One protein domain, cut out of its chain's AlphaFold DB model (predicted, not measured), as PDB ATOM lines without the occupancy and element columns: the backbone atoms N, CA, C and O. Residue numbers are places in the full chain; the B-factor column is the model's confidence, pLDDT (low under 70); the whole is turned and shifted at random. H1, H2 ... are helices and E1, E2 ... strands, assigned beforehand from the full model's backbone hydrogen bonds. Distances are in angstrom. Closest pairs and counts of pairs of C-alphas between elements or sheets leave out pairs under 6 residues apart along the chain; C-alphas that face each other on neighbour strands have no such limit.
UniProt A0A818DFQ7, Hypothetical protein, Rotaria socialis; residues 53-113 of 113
ATOM      1  N   LEU A  53     -30.603  13.232  16.998       77.88
ATOM      2  CA  LEU A  53     -31.836  13.004  17.737       77.88
ATOM      3  C   LEU A  53     -32.814  14.145  17.481       77.88
ATOM      4  O   LEU A  53     -32.408  15.299  17.333       77.88
ATOM      5  N   TRP A  54     -34.096  13.799  17.462       78.75
ATOM      6  CA  TRP A  54     -35.187  14.757  17.492       78.75
ATOM      7  C   TRP A  54     -35.940  14.560  18.798       78.75
ATOM      8  O   TRP A  54     -36.421  13.468  19.095       78.75
ATOM      9  N   TYR A  55     -35.971  15.616  19.586       82.88
ATOM     10  CA  TYR A  55     -36.668  15.704  20.843       82.88
ATOM     11  C   TYR A  55     -38.018  16.411  20.647       82.88
ATOM     12  O   TYR A  55     -38.096  17.416  19.941       82.88
ATOM     13  N   TYR A  56     -39.071  15.865  21.247       83.88
ATOM     14  CA  TYR A  56     -40.407  16.450  21.251       83.88
ATOM     15  C   TYR A  56     -40.862  16.631  22.695       83.88
ATOM     16  O   TYR A  56     -40.830  15.659  23.447       83.88
ATOM     17  N   ASP A  57     -41.301  17.840  23.056       84.62
ATOM     18  CA  ASP A  57     -41.905  18.099  24.372       84.62
ATOM     19  C   ASP A  57     -43.235  17.342  24.496       84.62
ATOM     20  O   ASP A  57     -43.400  16.457  25.336       84.62
ATOM     21  N   GLN A  58     -44.142  17.616  23.555       82.31
ATOM     22  CA  GLN A  58     -45.420  16.928  23.390       82.31
ATOM     23  C   GLN A  58     -45.665  16.587  21.924       82.31
ATOM     24  O   GLN A  58     -45.608  17.466  21.060       82.31
ATOM     25  N   THR A  59     -45.997  15.327  21.633       86.19
ATOM     26  CA  THR A  59     -46.541  14.946  20.321       86.19
ATOM     27  C   THR A  59     -48.067  15.047  20.318       86.19
ATOM     28  O   THR A  59     -48.694  15.189  21.366       86.19
ATOM     29  N   HIS A  60     -48.684  14.978  19.137       85.25
ATOM     30  CA  HIS A  60     -50.143  15.026  19.007       85.25
ATOM     31  C   HIS A  60     -50.852  13.748  19.482       85.25
ATOM     32  O   HIS A  60     -52.055  13.791  19.697       85.25
ATOM     33  N   ASP A  61     -50.121  12.644  19.659       83.44
ATOM     34  CA  ASP A  61     -50.653  11.374  20.174       83.44
ATOM     35  C   ASP A  61     -50.533  11.268  21.706       83.44
ATOM     36  O   ASP A  61     -51.080  10.355  22.327       83.44
ATOM     37  N   ASN A  62     -49.789  12.180  22.342       83.69
ATOM     38  CA  ASN A  62     -49.657  12.211  23.792       83.69
ATOM     39  C   ASN A  62     -50.817  12.984  24.422       83.69
ATOM     40  O   ASN A  62     -51.240  14.019  23.914       83.69
ATOM     41  N   LEU A  63     -51.260  12.524  25.595       82.12
ATOM     42  CA  LEU A  63     -52.124  13.309  26.477       82.12
ATOM     43  C   LEU A  63     -51.494  14.678  26.766       82.12
ATOM     44  O   LEU A  63     -50.266  14.803  26.793       82.12
ATOM     45  N   CYS A  64     -52.329  15.685  27.017       84.12
ATOM     46  CA  CYS A  64     -51.841  17.025  27.314       84.12
ATOM     47  C   CYS A  64     -50.957  17.027  28.574       84.12
ATOM     48  O   CYS A  64     -51.254  16.379  29.578       84.12
ATOM     49  N   GLU A  65     -49.863  17.782  28.532       82.56
ATOM     50  CA  GLU A  65     -48.951  17.987  29.657       82.56
ATOM     51  C   GLU A  65     -49.667  18.553  30.877       82.56
ATOM     52  O   GLU A  65     -49.363  18.151  31.994       82.56
ATOM     53  N   ILE A  66     -50.647  19.428  30.660       87.00
ATOM     54  CA  ILE A  66     -51.468  20.030  31.712       87.00
ATOM     55  C   ILE A  66     -52.399  18.987  32.346       87.00
ATOM     56  O   ILE A  66     -52.671  19.066  33.538       87.00
ATOM     57  N   ASP A  67     -52.848  17.988  31.580       85.56
ATOM     58  CA  ASP A  67     -53.698  16.907  32.097       85.56
ATOM     59  C   ASP A  67     -52.894  15.903  32.939       85.56
ATOM     60  O   ASP A  67     -53.397  15.348  33.916       85.56
ATOM     61  N   ILE A  68     -51.641  15.639  32.553       83.69
ATOM     62  CA  ILE A  68     -50.763  14.678  33.241       83.69
ATOM     63  C   ILE A  68     -49.996  15.338  34.401       83.69
ATOM     64  O   ILE A  68     -49.594  14.657  35.349       83.69
ATOM     65  N   ARG A  69     -49.737  16.644  34.307       83.31
ATOM     66  CA  ARG A  69     -48.896  17.424  35.224       83.31
ATOM     67  C   ARG A  69     -49.549  18.765  35.571       83.31
ATOM     68  O   ARG A  69     -50.741  18.819  35.836       83.31
ATOM     69  N   SER A  70     -48.741  19.824  35.644       86.75
ATOM     70  CA  SER A  70     -49.136  21.188  35.952       86.75
ATOM     71  C   SER A  70     -48.771  22.136  34.811       86.75
ATOM     72  O   SER A  70     -47.863  21.867  34.024       86.75
ATOM     73  N   VAL A  71     -49.452  23.279  34.751       89.69
ATOM     74  CA  VAL A  71     -49.230  24.318  33.729       89.69
ATOM     75  C   VAL A  71     -47.816  24.901  33.816       89.69
ATOM     76  O   VAL A  71     -47.207  25.223  32.799       89.69
ATOM     77  N   GLU A  72     -47.258  25.013  35.020       89.44
ATOM     78  CA  GLU A  72     -45.925  25.578  35.244       89.44
ATOM     79  C   GLU A  72     -44.806  24.662  34.732       89.44
ATOM     80  O   GLU A  72     -43.721  25.136  34.385       89.44
ATOM     81  N   ASP A  73     -45.072  23.356  34.644       87.06
ATOM     82  CA  ASP A  73     -44.082  22.376  34.209       87.06
ATOM     83  C   ASP A  73     -43.785  22.491  32.710       87.06
ATOM     84  O   ASP A  73     -42.656  22.203  32.307       87.06
ATOM     85  N   VAL A  74     -44.740  22.974  31.903       87.81
ATOM     86  CA  VAL A  74     -44.622  23.121  30.438       87.81
ATOM     87  C   VAL A  74     -43.393  23.957  30.065       87.81
ATOM     88  O   VAL A  74     -42.552  23.541  29.266       87.81
ATOM     89  N   LEU A  75     -43.220  25.110  30.723       89.75
ATOM     90  CA  LEU A  75     -42.090  26.006  30.465       89.75
ATOM     91  C   LEU A  75     -40.754  25.349  30.819       89.75
ATOM     92  O   LEU A  75     -39.782  25.444  30.069       89.75
ATOM     93  N   SER A  76     -40.697  24.697  31.981       88.81
ATOM     94  CA  SER A  76     -39.471  24.047  32.441       88.81
ATOM     95  C   SER A  76     -39.090  22.867  31.542       88.81
ATOM     96  O   SER A  76     -37.913  22.690  31.236       88.81
ATOM     97  N   HIS A  77     -40.077  22.115  31.054       84.12
ATOM     98  CA  HIS A  77     -39.881  20.971  30.174       84.12
ATOM     99  C   HIS A  77     -39.336  21.403  28.808       84.12
ATOM    100  O   HIS A  77     -38.286  20.909  28.387       84.12
ATOM    101  N   SER A  78     -39.956  22.410  28.188       87.31
ATOM    102  CA  SER A  78     -39.505  22.921  26.890       87.31
ATOM    103  C   SER A  78     -38.139  23.609  26.953       87.31
ATOM    104  O   SER A  78     -37.293  23.463  26.058       87.31
ATOM    105  N   ALA A  79     -37.840  24.282  28.071       89.56
ATOM    106  CA  ALA A  79     -36.506  24.822  28.314       89.56
ATOM    107  C   ALA A  79     -35.443  23.713  28.310       89.56
ATOM    108  O   ALA A  79     -34.382  23.872  27.704       89.56
ATOM    109  N   MET A  80     -35.723  22.563  28.926       85.69
ATOM    110  CA  MET A  80     -34.791  21.434  28.926       85.69
ATOM    111  C   MET A  80     -34.538  20.866  27.533       85.69
ATOM    112  O   MET A  80     -33.386  20.577  27.203       85.69
ATOM    113  N   GLY A  81     -35.581  20.763  26.709       82.69
ATOM    114  CA  GLY A  81     -35.460  20.401  25.300       82.69
ATOM    115  C   GLY A  81     -34.583  21.354  24.502       82.69
ATOM    116  O   GLY A  81     -33.760  20.926  23.699       82.69
ATOM    117  N   THR A  82     -34.713  22.652  24.761       84.38
ATOM    118  CA  THR A  82     -33.926  23.699  24.090       84.38
ATOM    119  C   THR A  82     -32.442  23.648  24.466       84.38
ATOM    120  O   THR A  82     -31.580  23.966  23.647       84.38
ATOM    121  N   PHE A  83     -32.115  23.223  25.691       85.00
ATOM    122  CA  PHE A  83     -30.727  23.030  26.124       85.00
ATOM    123  C   PHE A  83     -30.131  21.679  25.705       85.00
ATOM    124  O   PHE A  83     -28.915  21.486  25.810       85.00
ATOM    125  N   ALA A  84     -30.946  20.740  25.222       77.19
ATOM    126  CA  ALA A  84     -30.445  19.511  24.632       77.19
ATOM    127  C   ALA A  84     -29.847  19.820  23.247       77.19
ATOM    128  O   ALA A  84     -30.459  20.478  22.416       77.19
ATOM    129  N   ASN A  85     -28.620  19.358  22.986       80.88
ATOM    130  CA  ASN A  85     -27.928  19.553  21.705       80.88
ATOM    131  C   ASN A  85     -28.521  18.648  20.601       80.88
ATOM    132  O   ASN A  85     -27.860  17.735  20.098       80.88
ATOM    133  N   CYS A  86     -29.799  18.843  20.289       81.38
ATOM    134  CA  CYS A  86     -30.588  18.067  19.341       81.38
ATOM    135  C   CYS A  86     -31.647  18.951  18.666       81.38
ATOM    136  O   CYS A  86     -31.889  20.079  19.087       81.38
ATOM    137  N   SER A  87     -32.278  18.446  17.605       85.12
ATOM    138  CA  SER A  87     -33.452  19.111  17.036       85.12
ATOM    139  C   SER A  87     -34.610  19.034  18.030       85.12
ATOM    140  O   SER A  87     -34.833  17.967  18.600       85.12
ATOM    141  N   THR A  88     -35.365  20.118  18.196       85.50
ATOM    142  CA  THR A  88     -36.500  20.199  19.131       85.50
ATOM    143  C   THR A  88     -37.788  20.506  18.372       85.50
ATOM    144  O   THR A  88     -37.778  21.276  17.413       85.50
ATOM    145  N   GLY A  89     -38.891  19.865  18.760       86.25
ATOM    146  CA  GLY A  89     -40.233  20.097  18.229       86.25
ATOM    147  C   GLY A  89     -41.287  20.102  19.335       86.25
ATOM    148  O   GLY A  89     -41.081  19.538  20.406       86.25
ATOM    149  N   SER A  90     -42.428  20.733  19.071       86.81
ATOM    150  CA  SER A  90     -43.582  20.740  19.975       86.81
ATOM    151  C   SER A  90     -44.885  20.756  19.175       86.81
ATOM    152  O   SER A  90     -44.891  21.064  17.977       86.81
ATOM    153  N   ASN A  91     -45.987  20.371  19.815       87.94
ATOM    154  CA  ASN A  91     -47.328  20.516  19.264       87.94
ATOM    155  C   ASN A  91     -47.867  21.920  19.575       87.94
ATOM    156  O   ASN A  91     -47.648  22.450  20.660       87.94
ATOM    157  N   ARG A  92     -48.656  22.495  18.663       86.12
ATOM    158  CA  ARG A  92     -49.236  23.838  18.809       86.12
ATOM    159  C   ARG A  92     -50.045  24.018  20.103       86.12
ATOM    160  O   ARG A  92     -50.047  25.099  20.675       86.12
ATOM    161  N   GLY A  93     -50.700  22.959  20.584       86.12
ATOM    162  CA  GLY A  93     -51.466  22.999  21.835       86.12
ATOM    163  C   GLY A  93     -50.623  23.156  23.109       86.12
ATOM    164  O   GLY A  93     -51.158  23.609  24.117       86.12
ATOM    165  N   CYS A  94     -49.331  22.811  23.069       86.12
ATOM    166  CA  CYS A  94     -48.422  22.895  24.216       86.12
ATOM    167  C   CYS A  94     -48.054  24.358  24.518       86.12
ATOM    168  O   CYS A  94     -48.272  24.823  25.634       86.12
ATOM    169  N   ASP A  95     -47.625  25.121  23.505       88.06
ATOM    170  CA  ASP A  95     -47.294  26.550  23.656       88.06
ATOM    171  C   ASP A  95     -48.525  27.409  23.993       88.06
ATOM    172  O   ASP A  95     -48.431  28.406  24.708       88.06
ATOM    173  N   GLU A  96     -49.695  27.018  23.483       89.00
ATOM    174  CA  GLU A  96     -50.972  27.691  23.742       89.00
ATOM    175  C   GLU A  96     -51.599  27.306  25.098       89.00
ATOM    176  O   GLU A  96     -52.651  27.839  25.454       89.00
ATOM    177  N   LEU A  97     -50.961  26.411  25.865       90.00
ATOM    178  CA  LEU A  97     -51.431  25.913  27.162       90.00
ATOM    179  C   LEU A  97     -52.879  25.389  27.113       90.00
ATOM    180  O   LEU A  97     -53.700  25.685  27.987       90.00
ATOM    181  N   VAL A  98     -53.206  24.611  26.076       89.19
ATOM    182  CA  VAL A  98     -54.547  24.038  25.898       89.19
ATOM    183  C   VAL A  98     -54.794  22.984  26.987       89.19
ATOM    184  O   VAL A  98     -54.079  21.988  27.023       89.19
ATOM    185  N   PRO A  99     -55.801  23.140  27.866       88.56
ATOM    186  CA  PRO A  99     -55.958  22.322  29.072       88.56
ATOM    187  C   PRO A  99     -56.669  20.984  28.811       88.56
ATOM    188  O   PRO A  99     -57.360  20.476  29.688       88.56
ATOM    189  N   HIS A 100     -56.603  20.462  27.587       88.62
ATOM    190  CA  HIS A 100     -57.239  19.203  27.214       88.62
ATOM    191  C   HIS A 100     -56.489  18.534  26.062       88.62
ATOM    192  O   HIS A 100     -55.898  19.202  25.210       88.62
ATOM    193  N   TYR A 101     -56.544  17.205  26.010       87.69
ATOM    194  CA  TYR A 101     -56.058  16.441  24.862       87.69
ATOM    195  C   TYR A 101     -56.834  16.776  23.577       87.69
ATOM    196  O   TYR A 101     -58.060  16.664  23.533       87.69
ATOM    197  N   ILE A 102     -56.107  17.149  22.522       88.00
ATOM    198  CA  ILE A 102     -56.680  17.531  21.226       88.00
ATOM    199  C   ILE A 102     -56.910  16.270  20.395       88.00
ATOM    200  O   ILE A 102     -55.981  15.710  19.816       88.00
ATOM    201  N   ASP A 103     -58.165  15.837  20.320       88.88
ATOM    202  CA  ASP A 103     -58.547  14.666  19.535       88.88
ATOM    203  C   ASP A 103     -58.627  15.009  18.038       88.88
ATOM    204  O   ASP A 103     -59.498  15.765  17.605       88.88
ATOM    205  N   LEU A 104     -57.748  14.405  17.234       87.44
ATOM    206  CA  LEU A 104     -57.689  14.616  15.784       87.44
ATOM    207  C   LEU A 104     -58.981  14.253  15.039       87.44
ATOM    208  O   LEU A 104     -59.197  14.732  13.925       87.44
ATOM    209  N   ILE A 105     -59.804  13.370  15.604       90.25
ATOM    210  CA  ILE A 105     -60.994  12.836  14.939       90.25
ATOM    211  C   ILE A 105     -62.240  13.614  15.361       90.25
ATOM    212  O   ILE A 105     -63.089  13.919  14.523       90.25
ATOM    213  N   HIS A 106     -62.368  13.914  16.654       92.62
ATOM    214  CA  HIS A 106     -63.608  14.450  17.220       92.62
ATOM    215  C   HIS A 106     -63.571  15.961  17.497       92.62
ATOM    216  O   HIS A 106     -64.632  16.573  17.654       92.62
ATOM    217  N   GLU A 107     -62.394  16.590  17.559       89.19
ATOM    218  CA  GLU A 107     -62.288  18.028  17.815       89.19
ATOM    219  C   GLU A 107     -62.696  18.837  16.570       89.19
ATOM    220  O   GLU A 107     -62.198  18.643  15.465       89.19
ATOM    221  N   THR A 108     -63.611  19.790  16.754       90.75
ATOM    222  CA  THR A 108     -64.077  20.711  15.695       90.75
ATOM    223  C   THR A 108     -63.677  22.163  15.955       90.75
ATOM    224  O   THR A 108     -63.966  23.046  15.145       90.75
ATOM    225  N   LYS A 109     -63.030  22.434  17.095       89.38
ATOM    226  CA  LYS A 109     -62.602  23.778  17.489       89.38
ATOM    227  C   LYS A 109     -61.356  24.182  16.709       89.38
ATOM    228  O   LYS A 109     -60.436  23.390  16.530       89.38
ATOM    229  N   PHE A 110     -61.315  25.440  16.285       88.75
ATOM    230  CA  PHE A 110     -60.122  26.027  15.683       88.75
ATOM    231  C   PHE A 110     -59.219  26.620  16.760       88.75
ATOM    232  O   PHE A 110     -59.714  27.179  17.741       88.75
ATOM    233  N   TYR A 111     -57.908  26.555  16.531       88.00
ATOM    234  CA  TYR A 111     -56.948  27.289  17.343       88.00
ATOM    235  C   TYR A 111     -57.244  28.799  17.309       88.00
ATOM    236  O   TYR A 111     -57.662  29.316  16.259       88.00
ATOM    237  N   PRO A 112     -57.046  29.511  18.432       83.88
ATOM    238  CA  PRO A 112     -57.129  30.964  18.454       83.88
ATOM    239  C   PRO A 112     -56.158  31.572  17.429       83.88
ATOM    240  O   PRO A 112     -55.104  31.006  17.122       83.88
ATOM    241  N   LYS A 113     -56.573  32.694  16.831       79.19
ATOM    242  CA  LYS A 113     -55.802  33.404  15.801       79.19
ATOM    243  C   LYS A 113     -54.719  34.278  16.404       79.19
ATOM    244  O   LYS A 113     -55.038  34.956  17.406       79.19
TER     245      LYS A 113
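Overview. This is residues 53 to 113 of the 113 residues of the protein "Hypothetical protein" of Rotaria socialis (UniProt A0A818DFQ7). A long helix, H2, comes near a small two-strand parallel sheet, E1 and E2, with its residues 78 to 82, while short helices H1 and H3 sit near its other end and a long tail sticks out beyond them with residues 105 to 110. The 61 printed residues hold two named strands and three named helices in the order E1, H1, H2, E2, H3; the class is mixed, helices and strands, with under half of the residues in named elements. The whole is compact by its radius of gyration of the C-alphas, 12.1 A, yet elongated, spanning 37 by 23 by 23 A.

Arrangement. Begin at E1, residues 54 to 56, and find its parallel neighbour E2, residues 87 to 89, at 26 degrees; N 55 and O 87 are 2.8 A apart, within hydrogen-bond range. With H1, residues 65 to 68, and H2, residues 71 to 83, they form a strand-helix-strand unit, two parallel strands joined through helices, with a right-handed crossover. H1 and H2 touch only at the corner, H2 with residues 71 to 74 alone; their closest C-alphas, of Glu 65 and Val 74, are 6.8 A apart. The closest C-alphas of H2 and E2, of Gly 81 and Thr 88, are 6.3 A apart. H3, residues 92 to 95, is close to H2 but not clearly touching, at 7.3 A between the C-alphas of Val 74 and Cys 94. H3 is apart from E1. In H2, 7 of 9 O i to N i+4 pairs are within hydrogen-bond range; H1 and H3 are too short for one.

Along the chain. Find C-alpha 54 at (-35.187, 14.757, 17.492), where E1 begins. H2 runs 20.0 A from C-alpha 71 at (-49.230, 24.318, 33.729). H3 ends at C-alpha 95, (-47.294, 26.550, 23.656).

Size, cuts and confidence. The C-alphas farthest apart, of Asn 85 and Thr 108, are 36.7 A apart. The printed part has no cut, no link is long, and no printed residue is under 70 in pLDDT.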